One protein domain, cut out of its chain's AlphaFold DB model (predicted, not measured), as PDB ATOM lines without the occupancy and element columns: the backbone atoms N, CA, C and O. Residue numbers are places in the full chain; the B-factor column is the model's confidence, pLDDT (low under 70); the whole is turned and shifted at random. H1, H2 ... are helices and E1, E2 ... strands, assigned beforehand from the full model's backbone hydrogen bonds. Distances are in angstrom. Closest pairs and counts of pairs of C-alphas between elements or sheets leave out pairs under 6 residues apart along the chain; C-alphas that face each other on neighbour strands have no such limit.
ATOM      1  N   ASN A  34     331.740 351.639 243.769       47.94
ATOM      2  CA  ASN A  34     330.717 351.191 242.819       47.94
ATOM      3  C   ASN A  34     331.262 350.161 241.814       47.94
ATOM      4  O   ASN A  34     332.259 350.400 241.130       47.94
ATOM      5  N   GLU A  35     330.543 349.050 241.690       61.03
ATOM      6  CA  GLU A  35     330.884 347.901 240.852       61.03
ATOM      7  C   GLU A  35     330.817 348.255 239.357       61.03
ATOM      8  O   GLU A  35     329.765 348.660 238.851       61.03
ATOM      9  N   ARG A  36     331.926 348.094 238.621       74.81
ATOM     10  CA  ARG A  36     331.999 348.444 237.190       74.81
ATOM     11  C   ARG A  36     331.438 347.335 236.303       74.81
ATOM     12  O   ARG A  36     332.178 346.653 235.603       74.81
ATOM     13  N   TRP A  37     330.120 347.161 236.331       81.62
ATOM     14  CA  TRP A  37     329.421 346.231 235.443       81.62
ATOM     15  C   TRP A  37     329.464 346.694 233.977       81.62
ATOM     16  O   TRP A  37     328.999 347.790 233.658       81.62
ATOM     17  N   LEU A  38     329.983 345.837 233.095       86.62
ATOM     18  CA  LEU A  38     330.064 346.018 231.644       86.62
ATOM     19  C   LEU A  38     329.324 344.883 230.912       86.62
ATOM     20  O   LEU A  38     329.427 343.730 231.336       86.62
ATOM     21  N   PRO A  39     328.618 345.168 229.805       91.88
ATOM     22  CA  PRO A  39     328.040 344.144 228.944       91.88
ATOM     23  C   PRO A  39     329.092 343.586 227.973       91.88
ATOM     24  O   PRO A  39     329.660 344.334 227.174       91.88
ATOM     25  N   LEU A  40     329.310 342.270 228.004       94.50
ATOM     26  CA  LEU A  40     329.968 341.531 226.929       94.50
ATOM     27  C   LEU A  40     328.891 341.042 225.957       94.50
ATOM     28  O   LEU A  40     327.934 340.394 226.374       94.50
ATOM     29  N   TYR A  41     329.030 341.359 224.674       95.06
ATOM     30  CA  TYR A  41     328.142 340.881 223.612       95.06
ATOM     31  C   TYR A  41     328.758 339.655 222.936       95.06
ATOM     32  O   TYR A  41     329.976 339.513 222.902       95.06
ATOM     33  N   GLY A  42     327.938 338.779 222.371       93.94
ATOM     34  CA  GLY A  42     328.395 337.659 221.554       93.94
ATOM     35  C   GLY A  42     327.257 337.115 220.701       93.94
ATOM     36  O   GLY A  42     326.096 337.489 220.881       93.94
ATOM     37  N   TYR A  43     327.552 336.188 219.788       90.81
ATOM     38  CA  TYR A  43     326.515 335.632 218.910       90.81
ATOM     39  C   TYR A  43     325.355 334.986 219.676       90.81
ATOM     40  O   TYR A  43     324.233 335.007 219.182       90.81
ATOM     41  N   GLN A  44     325.596 334.458 220.879       89.50
ATOM     42  CA  GLN A  44     324.587 333.795 221.707       89.50
ATOM     43  C   GLN A  44     323.799 334.735 222.641       89.50
ATOM     44  O   GLN A  44     322.812 334.292 223.232       89.50
ATOM     45  N   GLY A  45     324.197 336.004 222.802       93.69
ATOM     46  CA  GLY A  45     323.548 336.901 223.761       93.69
ATOM     47  C   GLY A  45     324.367 338.111 224.216       93.69
ATOM     48  O   GLY A  45     325.285 338.577 223.545       93.69
ATOM     49  N   VAL A  46     324.023 338.598 225.406       93.75
ATOM     50  CA  VAL A  46     324.736 339.618 226.179       93.75
ATOM     51  C   VAL A  46     324.863 339.113 227.613       93.75
ATOM     52  O   VAL A  46     323.851 338.789 228.232       93.75
ATOM     53  N   VAL A  47     326.077 339.070 228.155       91.88
ATOM     54  CA  VAL A  47     326.327 338.709 229.558       91.88
ATOM     55  C   VAL A  47     327.112 339.824 230.231       91.88
ATOM     56  O   VAL A  47     328.127 340.289 229.715       91.88
ATOM     57  N   TRP A  48     326.642 340.268 231.392       90.38
ATOM     58  CA  TRP A  48     327.292 341.318 232.157       90.38
ATOM     59  C   TRP A  48     328.344 340.741 233.100       90.38
ATOM     60  O   TRP A  48     328.099 339.790 233.849       90.38
ATOM     61  N   PHE A  49     329.514 341.375 233.094       88.31
ATOM     62  CA  PHE A  49     330.642 341.070 233.967       88.31
ATOM     63  C   PHE A  49     331.079 342.315 234.740       88.31
ATOM     64  O   PHE A  49     330.749 343.439 234.370       88.31
ATOM     65  N   ARG A  50     331.840 342.126 235.816       85.31
ATOM     66  CA  ARG A  50     332.437 343.203 236.608       85.31
ATOM     67  C   ARG A  50     333.859 343.456 236.148       85.31
ATOM     68  O   ARG A  50     334.694 342.575 236.304       85.31
ATOM     69  N   ALA A  51     334.142 344.660 235.656       85.12
ATOM     70  CA  ALA A  51     335.453 345.116 235.182       85.12
ATOM     71  C   ALA A  51     336.506 345.319 236.294       85.12
ATOM     72  O   ALA A  51     337.613 345.769 236.024       85.12
ATOM     73  N   ASP A  52     336.170 344.990 237.543       82.44
ATOM     74  CA  ASP A  52     337.101 344.863 238.665       82.44
ATOM     75  C   ASP A  52     337.438 343.396 239.022       82.44
ATOM     76  O   ASP A  52     338.331 343.156 239.831       82.44
ATOM     77  N   LEU A  53     336.768 342.406 238.410       83.38
ATOM     78  CA  LEU A  53     336.876 340.981 238.753       83.38
ATOM     79  C   LEU A  53     337.031 340.082 237.508       83.38
ATOM     80  O   LEU A  53     336.035 339.613 236.946       83.38
ATOM     81  N   LEU A  54     338.281 339.763 237.138       86.62
ATOM     82  CA  LEU A  54     338.661 338.927 235.980       86.62
ATOM     83  C   LEU A  54     337.790 337.671 235.808       86.62
ATOM     84  O   LEU A  54     337.311 337.383 234.714       86.62
ATOM     85  N   TYR A  55     337.537 336.933 236.892       83.06
ATOM     86  CA  TYR A  55     336.779 335.679 236.835       83.06
ATOM     87  C   TYR A  55     335.321 335.856 236.371       83.06
ATOM     88  O   TYR A  55     334.714 334.898 235.902       83.06
ATOM     89  N   THR A  56     334.752 337.062 236.476       84.94
ATOM     90  CA  THR A  56     333.407 337.359 235.959       84.94
ATOM     91  C   THR A  56     333.409 337.627 234.454       84.94
ATOM     92  O   THR A  56     332.437 337.297 233.783       84.94
ATOM     93  N   PHE A  57     334.507 338.161 233.907       91.44
ATOM     94  CA  PHE A  57     334.724 338.235 232.460       91.44
ATOM     95  C   PHE A  57     334.942 336.832 231.880       91.44
ATOM     96  O   PHE A  57     334.316 336.480 230.884       91.44
ATOM     97  N   VAL A  58     335.731 335.995 232.561       89.75
ATOM     98  CA  VAL A  58     335.908 334.575 232.217       89.75
ATOM     99  C   VAL A  58     334.564 333.822 232.206       89.75
ATOM    100  O   VAL A  58     334.299 333.090 231.257       89.75
ATOM    101  N   ASP A  59     333.695 334.032 233.208       85.50
ATOM    102  CA  ASP A  59     332.318 333.494 233.251       85.50
ATOM    103  C   ASP A  59     331.478 333.974 232.052       85.50
ATOM    104  O   ASP A  59     330.813 333.166 231.406       85.50
ATOM    105  N   ALA A  60     331.553 335.260 231.697       90.19
ATOM    106  CA  ALA A  60     330.836 335.812 230.547       90.19
ATOM    107  C   ALA A  60     331.328 335.244 229.201       90.19
ATOM    108  O   ALA A  60     330.506 334.915 228.346       90.19
ATOM    109  N   VAL A  61     332.644 335.070 229.024       92.00
ATOM    110  CA  VAL A  61     333.240 334.416 227.844       92.00
ATOM    111  C   VAL A  61     332.825 332.943 227.767       92.00
ATOM    112  O   VAL A  61     332.355 332.506 226.719       92.00
ATOM    113  N   ASP A  62     332.935 332.187 228.868       86.81
ATOM    114  CA  ASP A  62     332.518 330.775 228.939       86.81
ATOM    115  C   ASP A  62     331.043 330.599 228.533       86.81
ATOM    116  O   ASP A  62     330.705 329.681 227.781       86.81
ATOM    117  N   ARG A  63     330.171 331.496 229.019       86.62
ATOM    118  CA  ARG A  63     328.716 331.459 228.802       86.62
ATOM    119  C   ARG A  63     328.296 331.888 227.396       86.62
ATOM    120  O   ARG A  63     327.376 331.281 226.867       86.62
ATOM    121  N   LEU A  64     328.956 332.880 226.787       89.62
ATOM    122  CA  LEU A  64     328.638 333.371 225.431       89.62
ATOM    123  C   LEU A  64     329.216 332.515 224.294       89.62
ATOM    124  O   LEU A  64     328.805 332.680 223.145       89.62
ATOM    125  N   LEU A  65     330.172 331.633 224.603       86.56
ATOM    126  CA  LEU A  65     330.841 330.755 223.638       86.56
ATOM    127  C   LEU A  65     330.580 329.249 223.873       86.56
ATOM    128  O   LEU A  65     331.067 328.431 223.096       86.56
ATOM    129  N   CYS A  66     329.820 328.864 224.907       80.12
ATOM    130  CA  CYS A  66     329.593 327.466 225.328       80.12
ATOM    131  C   CYS A  66     330.878 326.645 225.610       80.12
ATOM    132  O   CYS A  66     330.962 325.478 225.225       80.12
ATOM    133  N   LEU A  67     331.894 327.214 226.271       75.19
ATOM    134  CA  LEU A  67     333.213 326.559 226.403       75.19
ATOM    135  C   LEU A  67     333.317 325.534 227.546       75.19
ATOM    136  O   LEU A  67     334.027 325.772 228.523       75.19
ATOM    137  N   ASP A  68     332.676 324.367 227.394       60.94
ATOM    138  CA  ASP A  68     332.745 323.208 228.321       60.94
ATOM    139  C   ASP A  68     334.178 322.825 228.744       60.94
ATOM    140  O   ASP A  68     334.403 322.351 229.858       60.94
ATOM    141  N   ASN A  69     335.166 323.061 227.879       68.38
ATOM    142  CA  ASN A  69     336.575 323.066 228.248       68.38
ATOM    143  C   ASN A  69     337.293 324.213 227.528       68.38
ATOM    144  O   ASN A  69     337.213 324.340 226.309       68.38
ATOM    145  N   ARG A  70     338.028 325.030 228.287       72.50
ATOM    146  CA  ARG A  70     338.811 326.157 227.761       72.50
ATOM    147  C   ARG A  70     340.150 325.739 227.139       72.50
ATOM    148  O   ARG A  70     340.703 326.503 226.358       72.50
ATOM    149  N   ALA A  71     340.696 324.573 227.496       70.50
ATOM    150  CA  ALA A  71     342.063 324.189 227.138       70.50
ATOM    151  C   ALA A  71     342.275 324.126 225.617       70.50
ATOM    152  O   ALA A  71     341.714 323.271 224.933       70.50
ATOM    153  N   GLY A  72     343.117 325.024 225.099       74.94
ATOM    154  CA  GLY A  72     343.462 325.077 223.679       74.94
ATOM    155  C   GLY A  72     342.430 325.777 222.789       74.94
ATOM    156  O   GLY A  72     342.641 325.836 221.578       74.94
ATOM    157  N   VAL A  73     341.358 326.346 223.351       83.44
ATOM    158  CA  VAL A  73     340.376 327.139 222.597       83.44
ATOM    159  C   VAL A  73     340.922 328.542 222.339       83.44
ATOM    160  O   VAL A  73     341.362 329.221 223.267       83.44
ATOM    161  N   THR A  74     340.862 329.006 221.092       89.81
ATOM    162  CA  THR A  74     341.074 330.419 220.751       89.81
ATOM    163  C   THR A  74     339.748 331.171 220.674       89.81
ATOM    164  O   THR A  74     338.753 330.639 220.181       89.81
ATOM    165  N   TYR A  75     339.729 332.414 221.146       94.81
ATOM    166  CA  TYR A  75     338.608 333.341 220.974       94.81
ATOM    167  C   TYR A  75     339.124 334.743 220.641       94.81
ATOM    168  O   TYR A  75     340.245 335.101 221.005       94.81
ATOM    169  N   SER A  76     338.305 335.542 219.966       95.31
ATOM    170  CA  SER A  76     338.612 336.938 219.648       95.31
ATOM    171  C   SER A  76     337.684 337.879 220.406       95.31
ATOM    172  O   SER A  76     336.480 337.638 220.503       95.31
ATOM    173  N   LEU A  77     338.250 338.964 220.923       96.62
ATOM    174  CA  LEU A  77     337.513 340.147 221.349       96.62
ATOM    175  C   LEU A  77     337.559 341.199 220.243       96.62
ATOM    176  O   LEU A  77     338.595 341.377 219.602       96.62
ATOM    177  N   TYR A  78     336.462 341.930 220.080       95.81
ATOM    178  CA  TYR A  78     336.341 343.072 219.178       95.81
ATOM    179  C   TYR A  78     335.739 344.273 219.912       95.81
ATOM    180  O   TYR A  78     334.851 344.109 220.751       95.81
ATOM    181  N   LEU A  79     336.205 345.477 219.581       95.44
ATOM    182  CA  LEU A  79     335.731 346.748 220.123       95.44
ATOM    183  C   LEU A  79     335.014 347.547 219.025       95.44
ATOM    184  O   LEU A  79     335.620 348.316 218.282       95.44
ATOM    185  N   LEU A  80     333.705 347.336 218.905       93.62
ATOM    186  CA  LEU A  80     332.855 347.978 217.898       93.62
ATOM    187  C   LEU A  80     332.354 349.345 218.382       93.62
ATOM    188  O   LEU A  80     332.251 349.585 219.585       93.62
ATOM    189  N   ASP A  81     331.974 350.227 217.460       91.88
ATOM    190  CA  ASP A  81     331.329 351.507 217.768       91.88
ATOM    191  C   ASP A  81     329.826 351.467 217.445       91.88
ATOM    192  O   ASP A  81     329.436 351.217 216.308       91.88
ATOM    193  N   LYS A  82     328.965 351.770 218.425       89.88
ATOM    194  CA  LYS A  82     327.492 351.776 218.295       89.88
ATOM    195  C   LYS A  82     326.965 352.786 217.274       89.88
ATOM    196  O   LYS A  82     325.781 352.739 216.958       89.88
ATOM    197  N   ARG A  83     327.793 353.735 216.820       88.69
ATOM    198  CA  ARG A  83     327.446 354.718 215.782       88.69
ATOM    199  C   ARG A  83     327.799 354.254 214.367       88.69
ATOM    200  O   ARG A  83     327.447 354.958 213.424       88.69
ATOM    201  N   LYS A  84     328.499 353.125 214.218       89.75
ATOM    202  CA  LYS A  84     328.828 352.506 212.932       89.75
ATOM    203  C   LYS A  84     328.058 351.194 212.796       89.75
ATOM    204  O   LYS A  84     328.214 350.290 213.611       89.75
ATOM    205  N   ASP A  85     327.280 351.071 211.727       81.00
ATOM    206  CA  ASP A  85     326.605 349.812 211.376       81.00
ATOM    207  C   ASP A  85     327.519 348.875 210.555       81.00
ATOM    208  O   ASP A  85     327.101 347.789 210.157       81.00
ATOM    209  N   TYR A  86     328.741 349.330 210.230       87.31
ATOM    210  CA  TYR A  86     329.743 348.664 209.381       87.31
ATOM    211  C   TYR A  86     329.136 348.052 208.103       87.31
ATOM    212  O   TYR A  86     329.515 346.967 207.647       87.31
ATOM    213  N   THR A  87     328.162 348.747 207.509       84.81
ATOM    214  CA  THR A  87     327.480 348.319 206.279       84.81
ATOM    215  C   THR A  87     328.225 348.784 205.035       84.81
ATOM    216  O   THR A  87     328.167 348.119 203.999       84.81
ATOM    217  N   ALA A  88     328.967 349.893 205.122       90.25
ATOM    218  CA  ALA A  88     329.818 350.362 204.041       90.25
ATOM    219  C   ALA A  88     331.181 349.658 204.081       90.25
ATOM    220  O   ALA A  88     331.833 349.600 205.121       90.25
ATOM    221  N   GLN A  89     331.664 349.188 202.923       88.81
ATOM    222  CA  GLN A  89     332.966 348.514 202.829       88.81
ATOM    223  C   GLN A  89     334.107 349.371 203.401       88.81
ATOM    224  O   GLN A  89     334.957 348.846 204.103       88.81
ATOM    225  N   SER A  90     334.070 350.693 203.211       91.56
ATOM    226  CA  SER A  90     335.069 351.615 203.765       91.56
ATOM    227  C   SER A  90     335.129 351.635 205.298       91.56
ATOM    228  O   SER A  90     336.194 351.887 205.841       91.56
ATOM    229  N   GLU A  91     334.021 351.369 205.998       91.62
ATOM    230  CA  GLU A  91     333.996 351.274 207.469       91.62
ATOM    231  C   GLU A  91     334.599 349.944 207.945       91.62
ATOM    232  O   GLU A  91     335.221 349.884 209.005       91.62
ATOM    233  N   ARG A  92     334.444 348.881 207.143       91.69
ATOM    234  CA  ARG A  92     335.090 347.577 207.363       91.69
ATOM    235  C   ARG A  92     336.589 347.664 207.103       91.69
ATOM    236  O   ARG A  92     337.368 347.189 207.917       91.69
ATOM    237  N   ASP A  93     336.983 348.309 206.008       90.50
ATOM    238  CA  ASP A  93     338.383 348.544 205.655       90.50
ATOM    239  C   ASP A  93     339.083 349.406 206.725       90.50
ATOM    240  O   ASP A  93     340.201 349.099 207.125       90.50
ATOM    241  N   GLU A  94     338.406 350.439 207.248       92.00
ATOM    242  CA  GLU A  94     338.875 351.263 208.374       92.00
ATOM    243  C   GLU A  94     339.059 350.425 209.652       92.00
ATOM    244  O   GLU A  94     340.136 350.453 210.245       92.00
ATOM    245  N   PHE A  95     338.053 349.629 210.038       92.44
ATOM    246  CA  PHE A  95     338.113 348.735 211.205       92.44
ATOM    247  C   PHE A  95     339.266 347.724 211.110       92.44
ATOM    248  O   PHE A  95     340.031 347.554 212.058       92.44
ATOM    249  N   LEU A  96     339.420 347.089 209.943       90.25
ATOM    250  CA  LEU A  96     340.477 346.116 209.663       90.25
ATOM    251  C   LEU A  96     341.871 346.754 209.571       90.25
ATOM    252  O   LEU A  96     342.858 346.075 209.847       90.25
ATOM    253  N   SER A  97     341.975 348.035 209.200       90.69
ATOM    254  CA  SER A  97     343.263 348.746 209.141       90.69
ATOM    255  C   SER A  97     343.865 349.060 210.516       90.69
ATOM    256  O   SER A  97     345.063 349.319 210.602       90.69
ATOM    257  N   ASP A  98     343.057 348.982 211.576       90.69
ATOM    258  CA  ASP A  98     343.472 349.092 212.977       90.69
ATOM    259  C   ASP A  98     342.961 347.882 213.783       90.69
ATOM    260  O   ASP A  98     342.279 348.013 214.799       90.69
ATOM    261  N   LEU A  99     343.233 346.664 213.304       87.38
ATOM    262  CA  LEU A  99     342.774 345.445 213.980       87.38
ATOM    263  C   LEU A  99     343.446 345.234 215.356       87.38
ATOM    264  O   LEU A  99     342.848 344.605 216.220       87.38
ATOM    265  N   GLU A 100     344.638 345.800 215.589       86.12
ATOM    266  CA  GLU A 100     345.336 345.795 216.893       86.12
ATOM    267  C   GLU A 100     344.742 346.816 217.896       86.12
ATOM    268  O   GLU A 100     344.809 346.643 219.121       86.12
ATOM    269  N   GLY A 101     344.132 347.897 217.398       89.25
ATOM    270  CA  GLY A 101     343.283 348.801 218.172       89.25
ATOM    271  C   GLY A 101     341.916 348.194 218.475       89.25
ATOM    272  O   GLY A 101     341.476 348.203 219.626       89.25
ATOM    273  N   ASN A 102     341.278 347.633 217.445       92.62
ATOM    274  CA  ASN A 102     339.878 347.215 217.442       92.62
ATOM    275  C   ASN A 102     339.627 345.748 217.838       92.62
ATOM    276  O   ASN A 102     338.466 345.351 217.943       92.62
ATOM    277  N   GLY A 103     340.654 344.929 218.073       93.88
ATOM    278  CA  GLY A 103     340.479 343.563 218.560       93.88
ATOM    279  C   GLY A 103     341.730 342.922 219.162       93.88
ATOM    280  O   GLY A 103     342.834 343.457 219.089       93.88
ATOM    281  N   VAL A 104     341.541 341.753 219.774       95.56
ATOM    282  CA  VAL A 104     342.624 340.897 220.279       95.56
ATOM    283  C   VAL A 104     342.195 339.427 220.252       95.56
ATOM    284  O   VAL A 104     341.082 339.090 220.656       95.56
ATOM    285  N   THR A 105     343.076 338.540 219.785       94.12
ATOM    286  CA  THR A 105     342.848 337.083 219.787       94.12
ATOM    287  C   THR A 105     343.616 336.437 220.933       94.12
ATOM    288  O   THR A 105     344.807 336.681 221.115       94.12
ATOM    289  N   ILE A 106     342.924 335.603 221.701       94.00
ATOM    290  CA  ILE A 106     343.381 335.017 222.959       94.00
ATOM    291  C   ILE A 106     343.326 333.497 222.843       94.00
ATOM    292  O   ILE A 106     342.356 332.946 222.326       94.00
ATOM    293  N   TRP A 107     344.351 332.811 223.347       90.25
ATOM    294  CA  TRP A 107     344.390 331.350 223.420       90.25
ATOM    295  C   TRP A 107     344.218 330.922 224.876       90.25
ATOM    296  O   TRP A 107     345.115 331.133 225.689       90.25
ATOM    297  N   ALA A 108     343.065 330.368 225.243       84.50
ATOM    298  CA  ALA A 108     342.774 330.042 226.634       84.50
ATOM    299  C   ALA A 108     343.622 328.847 227.113       84.50
ATOM    300  O   ALA A 108     343.589 327.756 226.534       84.50
ATOM    301  N   THR A 109     344.397 329.064 228.180       78.06
ATOM    302  CA  THR A 109     345.423 328.113 228.637       78.06
ATOM    303  C   THR A 109     344.806 326.842 229.229       78.06
ATOM    304  O   THR A 109     345.278 325.741 228.950       78.06
ATOM    305  N   GLY A 110     343.697 326.963 229.971       70.75
ATOM    306  CA  GLY A 110     342.877 325.818 230.376       70.75
ATOM    307  C   GLY A 110     341.992 326.052 231.603       70.75
ATOM    308  O   GLY A 110     341.782 327.189 232.029       70.75
ATOM    309  N   PRO A 111     341.435 324.975 232.188       65.12
ATOM    310  CA  PRO A 111     340.757 325.019 233.478       65.12
ATOM    311  C   PRO A 111     341.655 325.589 234.589       65.12
ATOM    312  O   PRO A 111     342.648 324.979 234.972       65.12
ATOM    313  N   GLY A 112     341.285 326.752 235.128       67.25
ATOM    314  CA  GLY A 112     341.945 327.369 236.287       67.25
ATOM    315  C   GLY A 112     343.195 328.205 235.988       67.25
ATOM    316  O   GLY A 112     343.617 328.953 236.867       67.25
ATOM    317  N   ASP A 113     343.742 328.146 234.772       78.06
ATOM    318  CA  ASP A 113     344.814 329.039 234.323       78.06
ATOM    319  C   ASP A 113     344.230 330.188 233.487       78.06
ATOM    320  O   ASP A 113     343.708 329.983 232.390       78.06
ATOM    321  N   TYR A 114     344.324 331.401 234.040       84.19
ATOM    322  CA  TYR A 114     343.834 332.651 233.454       84.19
ATOM    323  C   TYR A 114     344.972 333.558 232.959       84.19
ATOM    324  O   TYR A 114     344.767 334.756 232.788       84.19
ATOM    325  N   SER A 115     346.180 333.023 232.752       86.88
ATOM    326  CA  SER A 115     347.345 333.774 232.253       86.88
ATOM    327  C   SER A 115     347.040 334.550 230.968       86.88
ATOM    328  O   SER A 115     347.254 335.759 230.908       86.88
ATOM    329  N   ASN A 116     346.468 333.882 229.967       90.19
ATOM    330  CA  ASN A 116     346.129 334.510 228.688       90.19
ATOM    331  C   ASN A 116     344.808 335.306 228.747       90.19
ATOM    332  O   ASN A 116     344.660 336.299 228.040       90.19
ATOM    333  N   ASP A 117     343.884 334.945 229.645       91.25
ATOM    334  CA  ASP A 117     342.716 335.775 229.975       91.25
ATOM    335  C   ASP A 117     343.117 337.126 230.583       91.25
ATOM    336  O   ASP A 117     342.461 338.131 230.318       91.25
ATOM    337  N   MET A 118     344.210 337.178 231.357       92.31
ATOM    338  CA  MET A 118     344.741 338.429 231.898       92.31
ATOM    339  C   MET A 118     345.182 339.378 230.777       92.31
ATOM    340  O   MET A 118     344.939 340.571 230.879       92.31
ATOM    341  N   VAL A 119     345.737 338.868 229.671       93.62
ATOM    342  CA  VAL A 119     346.097 339.696 228.502       93.62
ATOM    343  C   VAL A 119     344.844 340.277 227.835       93.62
ATOM    344  O   VAL A 119     344.810 341.460 227.496       93.62
ATOM    345  N   ALA A 120     343.784 339.472 227.703       93.69
ATOM    346  CA  ALA A 120     342.481 339.928 227.211       93.69
ATOM    347  C   ALA A 120     341.908 341.049 228.092       93.69
ATOM    348  O   ALA A 120     341.380 342.049 227.611       93.69
ATOM    349  N   TRP A 121     342.034 340.866 229.402       91.69
ATOM    350  CA  TRP A 121     341.542 341.754 230.439       91.69
ATOM    351  C   TRP A 121     342.328 343.061 230.544       91.69
ATOM    352  O   TRP A 121     341.724 344.127 230.609       91.69
ATOM    353  N   GLU A 122     343.657 343.006 230.504       92.19
ATOM    354  CA  GLU A 122     344.528 344.183 230.462       92.19
ATOM    355  C   GLU A 122     344.262 345.013 229.201       92.19
ATOM    356  O   GLU A 122     344.175 346.234 229.295       92.19
ATOM    357  N   TRP A 123     344.007 344.372 228.052       94.25
ATOM    358  CA  TRP A 123     343.559 345.056 226.832       94.25
ATOM    359  C   TRP A 123     342.182 345.724 227.009       94.25
ATOM    360  O   TRP A 123     342.020 346.887 226.643       94.25
ATOM    361  N   ILE A 124     341.201 345.062 227.641       91.75
ATOM    362  CA  ILE A 124     339.901 345.685 227.980       91.75
ATOM    363  C   ILE A 124     340.096 346.898 228.907       91.75
ATOM    364  O   ILE A 124     339.467 347.938 228.705       91.75
ATOM    365  N   VAL A 125     340.955 346.777 229.924       87.44
ATOM    366  CA  VAL A 125     341.213 347.828 230.920       87.44
ATOM    367  C   VAL A 125     341.992 349.004 230.322       87.44
ATOM    368  O   VAL A 125     341.674 350.139 230.660       87.44
ATOM    369  N   ASP A 126     342.932 348.779 229.402       88.31
ATOM    370  CA  ASP A 126     343.575 349.840 228.612       88.31
ATOM    371  C   ASP A 126     342.538 350.559 227.734       88.31
ATOM    372  O   ASP A 126     342.267 351.748 227.919       88.31
ATOM    373  N   ARG A 127     341.873 349.815 226.840       87.75
ATOM    374  CA  ARG A 127     340.996 350.381 225.804       87.75
ATOM    375  C   ARG A 127     339.729 351.049 226.343       87.75
ATOM    376  O   ARG A 127     339.248 351.990 225.719       87.75
ATOM    377  N   LEU A 128     339.179 350.593 227.474       82.25
ATOM    378  CA  LEU A 128     338.010 351.218 228.114       82.25
ATOM    379  C   LEU A 128     338.373 352.123 229.300       82.25
ATOM    380  O   LEU A 128     337.590 353.003 229.648       82.25
ATOM    381  N   GLY A 129     339.527 351.917 229.941       72.12
ATOM    382  CA  GLY A 129     339.969 352.700 231.099       72.12
ATOM    383  C   GLY A 129     340.690 353.997 230.738       72.12
ATOM    384  O   GLY A 129     340.631 354.942 231.521       72.12
ATOM    385  N   ALA A 130     341.314 354.074 229.557       62.03
ATOM    386  CA  ALA A 130     341.942 355.294 229.042       62.03
ATOM    387  C   ALA A 130     340.935 356.343 228.519       62.03
ATOM    388  O   ALA A 130     341.324 357.467 228.200       62.03
ATOM    389  N   VAL A 131     339.646 356.001 228.416       60.78
ATOM    390  CA  VAL A 131     338.611 356.900 227.892       60.78
ATOM    391  C   VAL A 131     338.135 357.851 228.996       60.78
ATOM    392  O   VAL A 131     337.265 357.508 229.797       60.78
ATOM    393  N   GLU A 132     338.704 359.060 229.040       68.50
ATOM    394  CA  GLU A 132     338.360 360.088 230.043       68.50
ATOM    395  C   GLU A 132     336.894 360.567 229.961       68.50
ATOM    396  O   GLU A 132     336.338 361.013 230.966       68.50
ATOM    397  N   ASP A 133     336.253 360.466 228.790       75.62
ATOM    398  CA  ASP A 133     334.839 360.805 228.597       75.62
ATOM    399  C   ASP A 133     333.935 359.561 228.651       75.62
ATOM    400  O   ASP A 133     333.884 358.750 227.721       75.62
ATOM    401  N   GLU A 134     333.111 359.464 229.701       67.56
ATOM    402  CA  GLU A 134     332.053 358.452 229.790       67.56
ATOM    403  C   GLU A 134     331.146 358.430 228.547       67.56
ATOM    404  O   GLU A 134     330.585 357.381 228.226       67.56
ATOM    405  N   SER A 135     330.959 359.557 227.847       74.06
ATOM    406  CA  SER A 135     330.135 359.620 226.636       74.06
ATOM    407  C   SER A 135     330.710 358.791 225.486       74.06
ATOM    408  O   SER A 135     329.931 358.193 224.739       74.06
ATOM    409  N   GLU A 136     332.036 358.689 225.363       76.00
ATOM    410  CA  GLU A 136     332.716 357.855 224.368       76.00
ATOM    411  C   GLU A 136     332.798 356.390 224.809       76.00
ATOM    412  O   GLU A 136     332.484 355.503 224.016       76.00
ATOM    413  N   ALA A 137     333.065 356.115 226.090       73.62
ATOM    414  CA  ALA A 137     333.027 354.747 226.618       73.62
ATOM    415  C   ALA A 137     331.646 354.086 226.401       73.62
ATOM    416  O   ALA A 137     331.552 352.913 226.039       73.62
ATOM    417  N   ARG A 138     330.554 354.860 226.518       72.50
ATOM    418  CA  ARG A 138     329.180 354.417 226.196       72.50
ATOM    419  C   ARG A 138     328.970 354.064 224.722       72.50
ATOM    420  O   ARG A 138     328.034 353.314 224.436       72.50
ATOM    421  N   GLN A 139     329.770 354.605 223.802       85.88
ATOM    422  CA  GLN A 139     329.663 354.347 222.361       85.88
ATOM    423  C   GLN A 139     330.359 353.053 221.947       85.88
ATOM    424  O   GLN A 139     329.986 352.493 220.924       85.88
ATOM    425  N   LYS A 140     331.314 352.536 222.727       90.75
ATOM    426  CA  LYS A 140     331.976 351.270 222.396       90.75
ATOM    427  C   LYS A 140     331.142 350.051 222.819       90.75
ATOM    428  O   LYS A 140     330.287 350.123 223.710       90.75
ATOM    429  N   VAL A 141     331.381 348.926 222.150       92.56
ATOM    430  CA  VAL A 141     330.856 347.592 222.464       92.56
ATOM    431  C   VAL A 141     332.002 346.606 222.469       92.56
ATOM    432  O   VAL A 141     332.677 346.448 221.457       92.56
ATOM    433  N   LEU A 142     332.158 345.898 223.582       95.56
ATOM    434  CA  LEU A 142     333.001 344.719 223.649       95.56
ATOM    435  C   LEU A 142     332.196 343.501 223.171       95.56
ATOM    436  O   LEU A 142     331.166 343.166 223.762       95.56
ATOM    437  N   PHE A 143     332.660 342.852 222.107       95.88
ATOM    438  CA  PHE A 143     332.056 341.654 221.525       95.88
ATOM    439  C   PHE A 143     333.038 340.478 221.590       95.88
ATOM    440  O   PHE A 143     334.224 340.672 221.327       95.88
ATOM    441  N   VAL A 144     332.564 339.270 221.903       95.75
ATOM    442  CA  VAL A 144     333.351 338.029 221.887       95.75
ATOM    443  C   VAL A 144     332.885 337.083 220.778       95.75
ATOM    444  O   VAL A 144     331.688 336.871 220.579       95.75
ATOM    445  N   ALA A 145     333.848 336.500 220.066       93.31
ATOM    446  CA  ALA A 145     333.641 335.550 218.980       93.31
ATOM    447  C   ALA A 145     334.535 334.311 219.167       93.31
ATOM    448  O   ALA A 145     335.674 334.420 219.625       93.31
ATOM    449  N   GLY A 146     334.015 333.129 218.837       89.31
ATOM    450  CA  GLY A 146     334.718 331.851 218.950       89.31
ATOM    451  C   GLY A 146     335.695 331.551 217.799       89.31
ATOM    452  O   GLY A 146     335.882 332.361 216.887       89.31
ATOM    453  N   PRO A 147     336.326 330.362 217.804       80.81
ATOM    454  CA  PRO A 147     337.318 329.990 216.800       80.81
ATOM    455  C   PRO A 147     336.670 329.796 215.419       80.81
ATOM    456  O   PRO A 147     335.833 328.911 215.212       80.81
ATOM    457  N   GLY A 148     337.069 330.628 214.452       78.31
ATOM    458  CA  GLY A 148     336.477 330.650 213.109       78.31
ATOM    459  C   GLY A 148     335.037 331.179 213.080       78.31
ATOM    460  O   GLY A 148     334.269 330.849 212.170       78.31
ATOM    461  N   ASP A 149     334.623 331.937 214.096       83.06
ATOM    462  CA  ASP A 149     333.440 332.791 214.019       83.06
ATOM    463  C   ASP A 149     333.722 333.986 213.079       83.06
ATOM    464  O   ASP A 149     334.877 334.398 212.938       83.06
ATOM    465  N   PRO A 150     332.697 334.531 212.401       85.12
ATOM    466  CA  PRO A 150     332.858 335.704 211.549       85.12
ATOM    467  C   PRO A 150     333.198 336.961 212.367       85.12
ATOM    468  O   PRO A 150     333.025 336.996 213.586       85.12
ATOM    469  N   ILE A 151     333.658 338.018 211.689       88.00
ATOM    470  CA  ILE A 151     333.795 339.333 212.333       88.00
ATOM    471  C   ILE A 151     332.385 339.938 212.497       88.00
ATOM    472  O   ILE A 151     331.631 339.996 211.519       88.00
ATOM    473  N   PRO A 152     332.001 340.392 213.704       85.94
ATOM    474  CA  PRO A 152     330.684 340.965 213.974       85.94
ATOM    475  C   PRO A 152     330.528 342.351 213.335       85.94
ATOM    476  O   PRO A 152     330.846 343.370 213.943       85.94
ATOM    477  N   TRP A 153     329.992 342.408 212.112       87.88
ATOM    478  CA  TRP A 153     329.674 343.689 211.466       87.88
ATOM    479  C   TRP A 153     328.518 344.431 212.155       87.88
ATOM    480  O   TRP A 153     328.484 345.655 212.113       87.88
ATOM    481  N   THR A 154     327.619 343.730 212.858       87.06
ATOM    482  CA  THR A 154     326.713 344.360 213.831       87.06
ATOM    483  C   THR A 154     326.789 343.671 215.197       87.06
ATOM    484  O   THR A 154     326.961 342.456 215.334       87.06
ATOM    485  N   TRP A 155     326.668 344.486 216.242       84.69
ATOM    486  CA  TRP A 155     326.833 344.102 217.647       84.69
ATOM    487  C   TRP A 155     325.537 343.615 218.319       84.69
ATOM    488  O   TRP A 155     325.540 343.266 219.498       84.69
ATOM    489  N   GLN A 156     324.422 343.614 217.585       86.19
ATOM    490  CA  GLN A 156     323.135 343.052 217.991       86.19
ATOM    491  C   GLN A 156     322.423 342.436 216.779       86.19
ATOM    492  O   GLN A 156     322.548 342.970 215.676       86.19
TER     493      GLN A 156
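What this domain is: This is residues 34 to 156 of the 1213 residues of an uncharacterized protein of Myceliophthora thermophila (strain ATCC 42464 / BCRC 31852 / DSM 1799) (UniProt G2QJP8). A strongly twisted sheet of five strands has two helices, H1 and H4, packed on one face and set crosswise to each other, while the short helices H2, H3 and H5 lie toward the rim. H1 covers the E2 and E1 part of the sheet, H4 covers E3 and E4, and after E5 a tail without a named element, residues 146 to 156, folds back. The printed part has 123 residues, with five helices and five strands in the order E1 E2 H1 E3 H2 H3 E4 H4 H5 E5; the class is mixed, helices and strands. The sheet is mixed, in the order E2 E1 E5 E3 E4. The whole is compact, with a radius of gyration of the C-alphas of 14.0 A and spans of 40 by 36 by 24 A.

Where its parts are: E1, residues 37 to 42, begins with C-alpha 37 at (329.421, 346.231, 235.443) and is 16.4 A long. E2 is residues 45 to 50, 16.8 A, and H1 residues 54 to 65, 16.7 A. E3, residues 74 to 81, is the longest strand at 23.4 A. H2, residues 89 to 97, measures 12.1 A; H3 is residues 99 to 102 and E4 residues 103 to 107. H4, residues 115 to 129, is 20.3 A long, from C-alpha 115 at (347.345, 333.774, 232.253). H5 is residues 134 to 137. E5, residues 140 to 145, is 16.2 A long and ends with C-alpha 145 at (333.641, 335.550, 218.980).

How they stand to each other: E1 and E2 form an antiparallel hairpin, with N 40 and O 47 within hydrogen-bond range at 2.9 A. E1 and E5 are parallel at 48 degrees, with N 144 and O 41 at 2.8 A. E5 and E3 are antiparallel, with N 141 and O 80 at 2.8 A, and so are E3 and E4, with N 77 and O 104 at 2.8 A. The edge strands, E2 and E4, are apart. H1 and H4 are on one face of the sheet, in two layers, helices over one face. H1 comes closest to E2 at the C-alphas of Thr 56 and Phe 49, 5.0 A apart. H4 lies over E3 and E4 at a height over the sheet of 9.6 A, and runs along the strands, at 3 degrees to E3 on the local plane. Its residues 117 to 121 alone touch H1, about perpendicular at 80 degrees; the closest C-alphas are those of Leu 54 and Trp 121, 6.9 A apart. Two split strand-helix-strand units, two strands running the same way with helices between them in the chain and other strands between them in the sheet, are E2, H1, E3 and E4, H4 H5, E5; both crossovers are right-handed. H3 is on the same face as H4, and the closest C-alphas of H3 and E3 are those of Asn 102 and Leu 79, 5.0 A apart. H2 only grazes the sheet, with residues 95 to 96. H5 is not on the sheet and is close to H4 but not clearly touching, with the C-alphas of Ala 137 and Leu 128 closest at 6.3 A. Every O i to N i+4 pair is within hydrogen-bond range in H1 and H2; in H4 10 of 11 are, and H3 and H5 are too short for such a pair.

The domain as a whole: The C-alphas farthest apart, those of Ala 88 and Gly 112, are 41.4 A apart. The printed part has no cut, and no link between named elements is long. Residues 130 to 135, of which 134 and 135 belong to H5, stand free. The mean pLDDT of the printed part is 85.5; it is under 70 at residues 34 to 35, 68 to 69, 111 to 112, 130 to 132 and 134.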